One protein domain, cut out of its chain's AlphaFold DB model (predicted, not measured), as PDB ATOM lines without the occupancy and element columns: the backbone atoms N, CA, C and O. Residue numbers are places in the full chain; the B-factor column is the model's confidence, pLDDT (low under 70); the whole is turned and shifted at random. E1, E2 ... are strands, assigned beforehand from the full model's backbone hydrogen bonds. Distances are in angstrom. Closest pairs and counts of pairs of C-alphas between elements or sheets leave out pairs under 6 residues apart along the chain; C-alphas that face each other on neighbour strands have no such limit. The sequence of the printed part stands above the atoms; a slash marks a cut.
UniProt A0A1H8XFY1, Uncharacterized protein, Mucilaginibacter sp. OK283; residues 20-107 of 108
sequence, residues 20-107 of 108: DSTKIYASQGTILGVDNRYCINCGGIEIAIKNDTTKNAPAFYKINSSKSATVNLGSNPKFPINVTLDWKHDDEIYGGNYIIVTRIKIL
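What this domain is: This is residues 20 to 107 of the 108 residues of an uncharacterized protein of Mucilaginibacter sp. OK283 (UniProt A0A1H8XFY1). Though it has little regular structure, look for a small closed barrel of five strands, two of them, E4 and E5, bent, with a tail, residues 20 to 26, running away from it. Of 88 printed residues, 34, under half, are in strands E1 to E5, with no named helix: all strand. The mixed ring runs E1, E2, E3, E5, E4, back to E1; the printed part as a whole is compact, radius of gyration of the C-alphas 12.5 A, spans 42 by 32 by 21 A.

How they stand to each other: From E1, residues 27 to 34, go to its antiparallel hairpin partner E2, residues 45 to 49: N 30 and O 48, 2.8 A. E3, residues 61 to 63, makes a hairpin with E2, N 47 and O 61, 2.9 A, completing a meander, each strand antiparallel to the one before. E4, residues 81 to 89, is antiparallel to E1, N 29 and O 83, 2.9 A, closing a Greek key, a meander whose first strand neighbours the fourth. E5, residues 98 to 106, makes a hairpin with E4, N 84 and O 105, 2.8 A, and is parallel to E3, N 99 and O 62, 2.9 A.

Where its parts are: Find C-alpha 27 at (25.608, -39.890, 33.009), where E1 begins, 20.1 A long. E4, 20.8 A, bends by 76 degrees at residue 84; E5, 19.8 A, bends by 83 degrees at residue 102 and ends at C-alpha 106, (17.158, -32.477, 28.206).

The domain as a whole: The farthest C-alphas, of Asp 20 and Arg 37, are 43.0 A apart; the printed part has no cut. Links E2 to E3 and E3 to E4 are long. The pLDDT is under 70 at residues 20 to 24, 36 to 43 and 93 to 95.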
ATOM      1  N   ASP A  20      36.033 -43.306  18.357       55.34
ATOM      2  CA  ASP A  20      35.224 -42.166  17.939       55.34
ATOM      3  C   ASP A  20      34.658 -41.523  19.202       55.34
ATOM      4  O   ASP A  20      33.773 -42.057  19.875       55.34
ATOM      5  N   SER A  21      35.242 -40.394  19.594       53.56
ATOM      6  CA  SER A  21      34.796 -39.616  20.737       53.56
ATOM      7  C   SER A  21      33.616 -38.755  20.306       53.56
ATOM      8  O   SER A  21      33.644 -37.527  20.428       53.56
ATOM      9  N   THR A  22      32.564 -39.382  19.784       53.47
ATOM     10  CA  THR A  22      31.244 -38.768  19.828       53.47
ATOM     11  C   THR A  22      31.010 -38.493  21.305       53.47
ATOM     12  O   THR A  22      31.108 -39.404  22.124       53.47
ATOM     13  N   LYS A  23      30.863 -37.220  21.673       54.75
ATOM     14  CA  LYS A  23      30.756 -36.749  23.059       54.75
ATOM     15  C   LYS A  23      29.493 -37.328  23.720       54.75
ATOM     16  O   LYS A  23      28.492 -36.634  23.845       54.75
ATOM     17  N   ILE A  24      29.527 -38.602  24.105       62.44
ATOM     18  CA  ILE A  24      28.498 -39.260  24.903       62.44
ATOM     19  C   ILE A  24      28.605 -38.638  26.293       62.44
ATOM     20  O   ILE A  24      29.680 -38.642  26.893       62.44
ATOM     21  N   TYR A  25      27.520 -38.026  26.758       71.31
ATOM     22  CA  TYR A  25      27.407 -37.569  28.139       71.31
ATOM     23  C   TYR A  25      27.651 -38.753  29.079       71.31
ATOM     24  O   TYR A  25      27.116 -39.840  28.850       71.31
ATOM     25  N   ALA A  26      28.448 -38.554  30.122       79.06
ATOM     26  CA  ALA A  26      28.886 -39.629  31.005       79.06
ATOM     27  C   ALA A  26      27.758 -40.212  31.870       79.06
ATOM     28  O   ALA A  26      27.877 -41.339  32.350       79.06
ATOM     29  N   SER A  27      26.672 -39.469  32.098       90.69
ATOM     30  CA  SER A  27      25.608 -39.890  33.009       90.69
ATOM     31  C   SER A  27      24.211 -39.557  32.492       90.69
ATOM     32  O   SER A  27      23.996 -38.586  31.764       90.69
ATOM     33  N   GLN A  28      23.245 -40.371  32.914       94.19
ATOM     34  CA  GLN A  28      21.819 -40.060  32.843       94.19
ATOM     35  C   GLN A  28      21.358 -39.556  34.208       94.19
ATOM     36  O   GLN A  28      21.844 -40.019  35.240       94.19
ATOM     37  N   GLY A  29      20.401 -38.641  34.217       94.25
ATOM     38  CA  GLY A  29      19.811 -38.146  35.448       94.25
ATOM     39  C   GLY A  29      18.392 -37.645  35.253       94.25
ATOM     40  O   GLY A  29      17.879 -37.574  34.135       94.25
ATOM     41  N   THR A  30      17.775 -37.283  36.365       95.69
ATOM     42  CA  THR A  30      16.416 -36.765  36.419       95.69
ATOM     43  C   THR A  30      16.407 -35.540  37.316       95.69
ATOM     44  O   THR A  30      16.692 -35.637  38.507       95.69
ATOM     45  N   ILE A  31      16.089 -34.381  36.745       93.69
ATOM     46  CA  ILE A  31      15.855 -33.163  37.513       93.69
ATOM     47  C   ILE A  31      14.500 -33.308  38.203       93.69
ATOM     48  O   ILE A  31      13.477 -33.479  37.539       93.69
ATOM     49  N   LEU A  32      14.512 -33.258  39.531       93.19
ATOM     50  CA  LEU A  32      13.350 -33.494  40.385       93.19
ATOM     51  C   LEU A  32      12.552 -32.214  40.633       93.19
ATOM     52  O   LEU A  32      11.334 -32.269  40.784       93.19
ATOM     53  N   GLY A  33      13.226 -31.066  40.653       89.44
ATOM     54  CA  GLY A  33      12.596 -29.787  40.936       89.44
ATOM     55  C   GLY A  33      13.599 -28.681  41.220       89.44
ATOM     56  O   GLY A  33      14.811 -28.854  41.065       89.44
ATOM     57  N   VAL A  34      13.062 -27.537  41.642       83.88
ATOM     58  CA  VAL A  34      13.836 -26.390  42.121       83.88
ATOM     59  C   VAL A  34      13.458 -26.116  43.578       83.88
ATOM     60  O   VAL A  34      12.306 -25.811  43.879       83.88
ATOM     61  N   ASP A  35      14.421 -26.217  44.490       77.75
ATOM     62  CA  ASP A  35      14.311 -25.780  45.875       77.75
ATOM     63  C   ASP A  35      14.543 -24.266  45.965       77.75
ATOM     64  O   ASP A  35      15.667 -23.780  46.091       77.75
ATOM     65  N   ASN A  36      13.443 -23.516  45.932       67.12
ATOM     66  CA  ASN A  36      13.442 -22.056  46.039       67.12
ATOM     67  C   ASN A  36      13.834 -21.535  47.435       67.12
ATOM     68  O   ASN A  36      13.958 -20.325  47.619       67.12
ATOM     69  N   ARG A  37      14.010 -22.411  48.437       68.19
ATOM     70  CA  ARG A  37      14.464 -22.009  49.779       68.19
ATOM     71  C   ARG A  37      15.976 -21.790  49.826       68.19
ATOM     72  O   ARG A  37      16.462 -21.122  50.736       68.19
ATOM     73  N   TYR A  38      16.721 -22.349  48.872       60.41
ATOM     74  CA  TYR A  38      18.169 -22.205  48.783       60.41
ATOM     75  C   TYR A  38      18.531 -21.102  47.777       60.41
ATOM     76  O   TYR A  38      18.202 -21.190  46.603       60.41
ATOM     77  N   CYS A  39      19.183 -20.054  48.296       52.44
ATOM     78  CA  CYS A  39      19.876 -18.939  47.628       52.44
ATOM     79  C   CYS A  39      19.739 -18.826  46.088       52.44
ATOM     80  O   CYS A  39      20.227 -19.677  45.343       52.44
ATOM     81  N   ILE A  40      19.251 -17.660  45.634       52.12
ATOM     82  CA  ILE A  40      19.154 -17.208  44.225       52.12
ATOM     83  C   ILE A  40      20.432 -17.465  43.395       52.12
ATOM     84  O   ILE A  40      20.336 -17.735  42.201       52.12
ATOM     85  N   ASN A  41      21.614 -17.428  44.016       51.50
ATOM     86  CA  ASN A  41      22.908 -17.581  43.341       51.50
ATOM     87  C   ASN A  41      23.517 -18.996  43.428       51.50
ATOM     88  O   ASN A  41      24.459 -19.304  42.699       51.50
ATOM     89  N   CYS A  42      23.033 -19.865  44.318       55.56
ATOM     90  CA  CYS A  42      23.855 -20.962  44.842       55.56
ATOM     91  C   CYS A  42      23.440 -22.367  44.380       55.56
ATOM     92  O   CYS A  42      24.197 -23.311  44.583       55.56
ATOM     93  N   GLY A  43      22.272 -22.529  43.754       61.22
ATOM     94  CA  GLY A  43      21.805 -23.851  43.343       61.22
ATOM     95  C   GLY A  43      20.593 -24.327  44.113       61.22
ATOM     96  O   GLY A  43      20.697 -24.747  45.265       61.22
ATOM     97  N   GLY A  44      19.451 -24.280  43.435       74.94
ATOM     98  CA  GLY A  44      18.198 -24.875  43.888       74.94
ATOM     99  C   GLY A  44      17.791 -26.086  43.055       74.94
ATOM    100  O   GLY A  44      16.822 -26.740  43.389       74.94
ATOM    101  N   ILE A  45      18.483 -26.414  41.962       87.81
ATOM    102  CA  ILE A  45      18.042 -27.514  41.098       87.81
ATOM    103  C   ILE A  45      18.466 -28.843  41.720       87.81
ATOM    104  O   ILE A  45      19.662 -29.111  41.863       87.81
ATOM    105  N   GLU A  46      17.478 -29.661  42.066       91.81
ATOM    106  CA  GLU A  46      17.678 -31.010  42.582       91.81
ATOM    107  C   GLU A  46      17.704 -32.008  41.429       91.81
ATOM    108  O   GLU A  46      16.829 -32.007  40.558       91.81
ATOM    109  N   ILE A  47      18.712 -32.873  41.418       93.19
ATOM    110  CA  ILE A  47      18.918 -33.862  40.366       93.19
ATOM    111  C   ILE A  47      19.305 -35.216  40.957       93.19
ATOM    112  O   ILE A  47      20.239 -35.325  41.746       93.19
ATOM    113  N   ALA A  48      18.602 -36.265  40.544       95.31
ATOM    114  CA  ALA A  48      18.993 -37.645  40.799       95.31
ATOM    115  C   ALA A  48      19.866 -38.151  39.644       95.31
ATOM    116  O   ALA A  48      19.496 -38.005  38.478       95.31
ATOM    117  N   ILE A  49      21.012 -38.757  39.952       94.56
ATOM    118  CA  ILE A  49      21.891 -39.380  38.956       94.56
ATOM    119  C   ILE A  49      21.579 -40.875  38.898       94.56
ATOM    120  O   ILE A  49      21.585 -41.570  39.913       94.56
ATOM    121  N   LYS A  50      21.275 -41.387  37.703       92.94
ATOM    122  CA  LYS A  50      20.913 -42.794  37.516       92.94
ATOM    123  C   LYS A  50      22.160 -43.671  37.596       92.94
ATOM    124  O   LYS A  50      23.125 -43.426  36.876       92.94
ATOM    125  N   ASN A  51      22.085 -44.736  38.395       87.75
ATOM    126  CA  ASN A  51      23.176 -45.692  38.622       87.75
ATOM    127  C   ASN A  51      24.471 -45.018  39.096       87.75
ATOM    128  O   ASN A  51      25.563 -45.390  38.664       87.75
ATOM    129  N   ASP A  52      24.348 -44.019  39.966       87.06
ATOM    130  CA  ASP A  52      25.515 -43.456  40.625       87.06
ATOM    131  C   ASP A  52      26.187 -44.521  41.504       87.06
ATOM    132  O   ASP A  52      25.560 -45.128  42.371       87.06
ATOM    133  N   THR A  53      27.465 -44.775  41.232       85.75
ATOM    134  CA  THR A  53      28.290 -45.773  41.930       85.75
ATOM    135  C   THR A  53      29.289 -45.131  42.891       85.75
ATOM    136  O   THR A  53      30.146 -45.819  43.448       85.75
ATOM    137  N   THR A  54      29.198 -43.815  43.100       84.56
ATOM    138  CA  THR A  54      30.030 -43.100  44.068       84.56
ATOM    139  C   THR A  54      29.730 -43.558  45.498       84.56
ATOM    140  O   THR A  54      28.627 -43.985  45.854       84.56
ATOM    141  N   LYS A  55      30.759 -43.522  46.349       80.50
ATOM    142  CA  LYS A  55      30.644 -43.947  47.747       80.50
ATOM    143  C   LYS A  55      29.674 -43.019  48.483       80.50
ATOM    144  O   LYS A  55      29.910 -41.820  48.535       80.50
ATOM    145  N   ASN A  56      28.652 -43.596  49.119       83.94
ATOM    146  CA  ASN A  56      27.588 -42.871  49.826       83.94
ATOM    147  C   ASN A  56      26.768 -41.929  48.922       83.94
ATOM    148  O   ASN A  56      26.368 -40.858  49.375       83.94
ATOM    149  N   ALA A  57      26.515 -42.324  47.669       86.50
ATOM    150  CA  ALA A  57      25.679 -41.556  46.752       86.50
ATOM    151  C   ALA A  57      24.313 -41.205  47.397       86.50
ATOM    152  O   ALA A  57      23.574 -42.113  47.798       86.50
ATOM    153  N   PRO A  58      23.963 -39.915  47.537       89.94
ATOM    154  CA  PRO A  58      22.659 -39.493  48.023       89.94
ATOM    155  C   PRO A  58      21.554 -39.812  47.008       89.94
ATOM    156  O   PRO A  58      21.800 -40.012  45.820       89.94
ATOM    157  N   ALA A  59      20.300 -39.778  47.465       91.06
ATOM    158  CA  ALA A  59      19.139 -39.928  46.581       91.06
ATOM    159  C   ALA A  59      19.048 -38.811  45.521       91.06
ATOM    160  O   ALA A  59      18.518 -39.025  44.432       91.06
ATOM    161  N   PHE A  60      19.559 -37.622  45.846       92.56
ATOM    162  CA  PHE A  60      19.642 -36.483  44.942       92.56
ATOM    163  C   PHE A  60      20.823 -35.581  45.302       92.56
ATOM    164  O   PHE A  60      21.264 -35.512  46.452       92.56
ATOM    165  N   TYR A  61      21.281 -34.849  44.296       91.62
ATOM    166  CA  TYR A  61      22.284 -33.807  44.390       91.62
ATOM    167  C   TYR A  61      21.668 -32.439  44.130       91.62
ATOM    168  O   TYR A  61      20.629 -32.321  43.481       91.62
ATOM    169  N   LYS A  62      22.354 -31.397  44.583       90.00
ATOM    170  CA  LYS A  62      22.067 -30.006  44.241       90.00
ATOM    171  C   LYS A  62      23.078 -29.515  43.214       90.00
ATOM    172  O   LYS A  62      24.284 -29.681  43.381       90.00
ATOM    173  N   ILE A  63      22.600 -28.903  42.139       89.12
ATOM    174  CA  ILE A  63      23.481 -28.314  41.126       89.12
ATOM    175  C   ILE A  63      24.007 -26.982  41.653       89.12
ATOM    176  O   ILE A  63      23.213 -26.084  41.913       89.12
ATOM    177  N   ASN A  64      25.327 -26.814  41.749       87.44
ATOM    178  CA  ASN A  64      25.920 -25.509  42.031       87.44
ATOM    179  C   ASN A  64      25.742 -24.586  40.815       87.44
ATOM    180  O   ASN A  64      26.503 -24.672  39.847       87.44
ATOM    181  N   SER A  65      24.766 -23.679  40.868       81.19
ATOM    182  CA  SER A  65      24.462 -22.757  39.764       81.19
ATOM    183  C   SER A  65      25.578 -21.756  39.451       81.19
ATOM    184  O   SER A  65      25.666 -21.302  38.317       81.19
ATOM    185  N   SER A  66      26.436 -21.415  40.417       80.56
ATOM    186  CA  SER A  66      27.523 -20.443  40.215       80.56
ATOM    187  C   SER A  66      28.681 -21.001  39.381       80.56
ATOM    188  O   SER A  66      29.412 -20.238  38.755       80.56
ATOM    189  N   LYS A  67      28.870 -22.328  39.376       83.50
ATOM    190  CA  LYS A  67      29.978 -23.005  38.673       83.50
ATOM    191  C   LYS A  67      29.533 -23.919  37.536       83.50
ATOM    192  O   LYS A  67      30.368 -24.375  36.755       83.50
ATOM    193  N   SER A  68      28.246 -24.247  37.481       86.56
ATOM    194  CA  SER A  68      27.697 -25.150  36.473       86.56
ATOM    195  C   SER A  68      27.367 -24.413  35.182       86.56
ATOM    196  O   SER A  68      27.101 -23.214  35.169       86.56
ATOM    197  N   ALA A  69      27.327 -25.160  34.083       83.00
ATOM    198  CA  ALA A  69      26.713 -24.703  32.852       83.00
ATOM    199  C   ALA A  69      25.243 -24.331  33.100       83.00
ATOM    200  O   ALA A  69      24.540 -24.997  33.867       83.00
ATOM    201  N   THR A  70      24.773 -23.288  32.417       80.31
ATOM    202  CA  THR A  70      23.391 -22.818  32.524       80.31
ATOM    203  C   THR A  70      22.411 -23.939  32.190       80.31
ATOM    204  O   THR A  70      22.383 -24.449  31.068       80.31
ATOM    205  N   VAL A  71      21.567 -24.295  33.157       79.81
ATOM    206  CA  VAL A  71      20.473 -25.250  32.965       79.81
ATOM    207  C   VAL A  71      19.239 -24.473  32.504       79.81
ATOM    208  O   VAL A  71      18.584 -23.806  33.299       79.81
ATOM    209  N   ASN A  72      18.922 -24.530  31.209       81.81
ATOM    210  CA  ASN A  72      17.718 -23.892  30.676       81.81
ATOM    211  C   ASN A  72      16.518 -24.846  30.784       81.81
ATOM    212  O   ASN A  72      16.391 -25.775  29.991       81.81
ATOM    213  N   LEU A  73      15.655 -24.609  31.773       81.25
ATOM    214  CA  LEU A  73      14.448 -25.401  32.032       81.25
ATOM    215  C   LEU A  73      13.182 -24.839  31.348       81.25
ATOM    216  O   LEU A  73      12.123 -25.458  31.411       81.25
ATOM    217  N   GLY A  74      13.274 -23.684  30.680       78.25
ATOM    218  CA  GLY A  74      12.113 -22.953  30.161       78.25
ATOM    219  C   GLY A  74      11.338 -22.178  31.240       78.25
ATOM    220  O   GLY A  74      11.737 -22.124  32.400       78.25
ATOM    221  N   SER A  75      10.230 -21.541  30.846       76.69
ATOM    222  CA  SER A  75       9.438 -20.636  31.704       76.69
ATOM    223  C   SER A  75       8.483 -21.340  32.673       76.69
ATOM    224  O   SER A  75       8.098 -20.755  33.681       76.69
ATOM    225  N   ASN A  76       8.090 -22.583  32.383       80.94
ATOM    226  CA  ASN A  76       7.241 -23.400  33.249       80.94
ATOM    227  C   ASN A  76       7.641 -24.882  33.129       80.94
ATOM    228  O   ASN A  76       6.945 -25.658  32.461       80.94
ATOM    229  N   PRO A  77       8.805 -25.267  33.681       84.06
ATOM    230  CA  PRO A  77       9.267 -26.643  33.605       84.06
ATOM    231  C   PRO A  77       8.297 -27.598  34.293       84.06
ATOM    232  O   PRO A  77       7.867 -27.367  35.422       84.06
ATOM    233  N   LYS A  78       7.994 -28.712  33.624       89.31
ATOM    234  CA  LYS A  78       7.259 -29.828  34.221       89.31
ATOM    235  C   LYS A  78       8.257 -30.855  34.724       89.31
ATOM    236  O   LYS A  78       8.948 -31.476  33.923       89.31
ATOM    237  N   PHE A  79       8.320 -31.020  36.036       90.31
ATOM    238  CA  PHE A  79       9.150 -32.035  36.669       90.31
ATOM    239  C   PHE A  79       8.387 -33.363  36.809       90.31
ATOM    240  O   PHE A  79       7.160 -33.342  36.933       90.31
ATOM    241  N   PRO A  80       9.085 -34.512  36.828       94.12
ATOM    242  CA  PRO A  80      10.533 -34.665  36.648       94.12
ATOM    243  C   PRO A  80      10.991 -34.493  35.186       94.12
ATOM    244  O   PRO A  80      10.265 -34.848  34.262       94.12
ATOM    245  N   ILE A  81      12.215 -33.988  34.970       92.81
ATOM    246  CA  ILE A  81      12.811 -33.807  33.631       92.81
ATOM    247  C   ILE A  81      13.998 -34.753  33.459       92.81
ATOM    248  O   ILE A  81      14.979 -34.668  34.196       92.81
ATOM    249  N   ASN A  82      13.939 -35.626  32.456       94.69
ATOM    250  CA  ASN A  82      15.042 -36.528  32.140       94.69
ATOM    251  C   ASN A  82      16.156 -35.791  31.394       94.69
ATOM    252  O   ASN A  82      15.908 -35.021  30.465       94.69
ATOM    253  N   VAL A  83      17.401 -36.041  31.791       93.06
ATOM    254  CA  VAL A  83      18.579 -35.371  31.244       93.06
ATOM    255  C   VAL A  83      19.733 -36.345  31.021       93.06
ATOM    256  O   VAL A  83      19.858 -37.385  31.666       93.06
ATOM    257  N   THR A  84      20.617 -35.965  30.109       93.69
ATOM    258  CA  THR A  84      21.983 -36.489  30.018       93.69
ATOM    259  C   THR A  84      22.949 -35.396  30.435       93.69
ATOM    260  O   THR A  84      22.745 -34.232  30.083       93.69
ATOM    261  N   LEU A  85      23.969 -35.742  31.215       93.44
ATOM    262  CA  LEU A  85      24.883 -34.761  31.776       93.44
ATOM    263  C   LEU A  85      26.295 -35.295  32.005       93.44
ATOM    264  O   LEU A  85      26.521 -36.496  32.139       93.44
ATOM    265  N   ASP A  86      27.226 -34.353  32.101       93.19
ATOM    266  CA  ASP A  86      28.573 -34.550  32.619       93.19
ATOM    267  C   ASP A  86      28.739 -33.703  33.871       93.19
ATOM    268  O   ASP A  86      28.490 -32.491  33.853       93.19
ATOM    269  N   TRP A  87      29.183 -34.325  34.953       92.00
ATOM    270  CA  TRP A  87      29.235 -33.695  36.261       92.00
ATOM    271  C   TRP A  87      30.453 -34.156  37.057       92.00
ATOM    272  O   TRP A  87      31.111 -35.138  36.713       92.00
ATOM    273  N   LYS A  88      30.749 -33.410  38.114       90.56
ATOM    274  CA  LYS A  88      31.707 -33.772  39.160       90.56
ATOM    275  C   LYS A  88      31.185 -33.289  40.508       90.56
ATOM    276  O   LYS A  88      30.359 -32.375  40.536       90.56
ATOM    277  N   HIS A  89      31.669 -33.868  41.599       89.50
ATOM    278  CA  HIS A  89      31.387 -33.338  42.931       89.50
ATOM    279  C   HIS A  89      31.926 -31.907  43.071       89.50
ATOM    280  O   HIS A  89      32.934 -31.541  42.456       89.50
ATOM    281  N   ASP A  90      31.201 -31.079  43.823       87.69
ATOM    282  CA  ASP A  90      31.709 -29.785  44.272       87.69
ATOM    283  C   ASP A  90      32.415 -29.969  45.616       87.69
ATOM    284  O   ASP A  90      31.773 -30.025  46.663       87.69
ATOM    285  N   ASP A  91      33.740 -30.073  45.577       83.19
ATOM    286  CA  ASP A  91      34.567 -30.320  46.765       83.19
ATOM    287  C   ASP A  91      34.918 -29.026  47.535       83.19
ATOM    288  O   ASP A  91      35.753 -29.042  48.437       83.19
ATOM    289  N   GLU A  92      34.326 -27.883  47.166       78.38
ATOM    290  CA  GLU A  92      34.654 -26.566  47.727       78.38
ATOM    291  C   GLU A  92      33.565 -26.027  48.688       78.38
ATOM    292  O   GLU A  92      33.047 -26.741  49.540       78.38
ATOM    293  N   ILE A  93      33.238 -24.730  48.589       64.81
ATOM    294  CA  ILE A  93      32.459 -23.934  49.556       64.81
ATOM    295  C   ILE A  93      31.066 -24.513  49.833       64.81
ATOM    296  O   ILE A  93      30.571 -24.406  50.952       64.81
ATOM    297  N   TYR A  94      30.435 -25.127  48.831       64.94
ATOM    298  CA  TYR A  94      29.112 -25.740  48.967       64.94
ATOM    299  C   TYR A  94      29.177 -27.235  49.304       64.94
ATOM    300  O   TYR A  94      28.162 -27.907  49.174       64.94
ATOM    301  N   GLY A  95      30.347 -27.747  49.710       60.12
ATOM    302  CA  GLY A  95      30.630 -29.163  49.948       60.12
ATOM    303  C   GLY A  95      29.485 -29.969  50.578       60.12
ATOM    304  O   GLY A  95      28.707 -29.477  51.394       60.12
ATOM    305  N   GLY A  96      29.370 -31.237  50.178       77.50
ATOM    306  CA  GLY A  96      28.258 -32.125  50.531       77.50
ATOM    307  C   GLY A  96      27.629 -32.749  49.284       77.50
ATOM    308  O   GLY A  96      28.336 -33.132  48.358       77.50
ATOM    309  N   ASN A  97      26.294 -32.821  49.224       86.06
ATOM    310  CA  ASN A  97      25.558 -33.381  48.077       86.06
ATOM    311  C   ASN A  97      25.461 -32.394  46.894       86.06
ATOM    312  O   ASN A  97      24.442 -32.359  46.204       86.06
ATOM    313  N   TYR A  98      26.481 -31.564  46.668       88.75
ATOM    314  CA  TYR A  98      26.524 -30.619  45.553       88.75
ATOM    315  C   TYR A  98      27.369 -31.153  44.402       88.75
ATOM    316  O   TYR A  98      28.379 -31.832  44.596       88.75
ATOM    317  N   ILE A  99      26.947 -30.819  43.184       89.88
ATOM    318  CA  ILE A  99      27.654 -31.175  41.959       89.88
ATOM    319  C   ILE A  99      27.824 -29.963  41.053       89.88
ATOM    320  O   ILE A  99      26.982 -29.062  41.005       89.88
ATOM    321  N   ILE A 100      28.907 -29.975  40.285       90.75
ATOM    322  CA  ILE A 100      29.157 -29.038  39.195       90.75
ATOM    323  C   ILE A 100      28.814 -29.749  37.892       90.75
ATOM    324  O   ILE A 100      29.477 -30.713  37.505       90.75
ATOM    325  N   VAL A 101      27.790 -29.259  37.201       91.62
ATOM    326  CA  VAL A 101      27.366 -29.777  35.900       91.62
ATOM    327  C   VAL A 101      28.109 -29.024  34.805       91.62
ATOM    328  O   VAL A 101      27.936 -27.824  34.635       91.62
ATOM    329  N   THR A 102      28.946 -29.721  34.045       92.12
ATOM    330  CA  THR A 102      29.754 -29.113  32.971       92.12
ATOM    331  C   THR A 102      29.029 -29.104  31.631       92.12
ATOM    332  O   THR A 102      29.225 -28.200  30.822       92.12
ATOM    333  N   ARG A 103      28.181 -30.107  31.385       91.19
ATOM    334  CA  ARG A 103      27.332 -30.213  30.195       91.19
ATOM    335  C   ARG A 103      26.025 -30.881  30.586       91.19
ATOM    336  O   ARG A 103      26.040 -31.834  31.358       91.19
ATOM    337  N   ILE A 104      24.913 -30.411  30.030       91.00
ATOM    338  CA  ILE A 104      23.588 -30.989  30.261       91.00
ATOM    339  C   ILE A 104      22.732 -30.882  29.005       91.00
ATOM    340  O   ILE A 104      22.852 -29.922  28.242       91.00
ATOM    341  N   LYS A 105      21.880 -31.878  28.779       90.62
ATOM    342  CA  LYS A 105      20.890 -31.896  27.706       90.62
ATOM    343  C   LYS A 105      19.618 -32.579  28.182       90.62
ATOM    344  O   LYS A 105      19.674 -33.694  28.696       90.62
ATOM    345  N   ILE A 106      18.487 -31.919  27.957       90.25
ATOM    346  CA  ILE A 106      17.158 -32.477  28.206       90.25
ATOM    347  C   ILE A 106      16.865 -33.570  27.175       90.25
ATOM    348  O   ILE A 106      17.130 -33.407  25.980       90.25
ATOM    349  N   LEU A 107      16.363 -34.698  27.667       86.75
ATOM    350  CA  LEU A 107      15.846 -35.798  26.869       86.75
ATOM    351  C   LEU A 107      14.337 -35.582  26.727       86.75
ATOM    352  O   LEU A 107      13.617 -35.693  27.719       86.75
TER     353      LEU A 107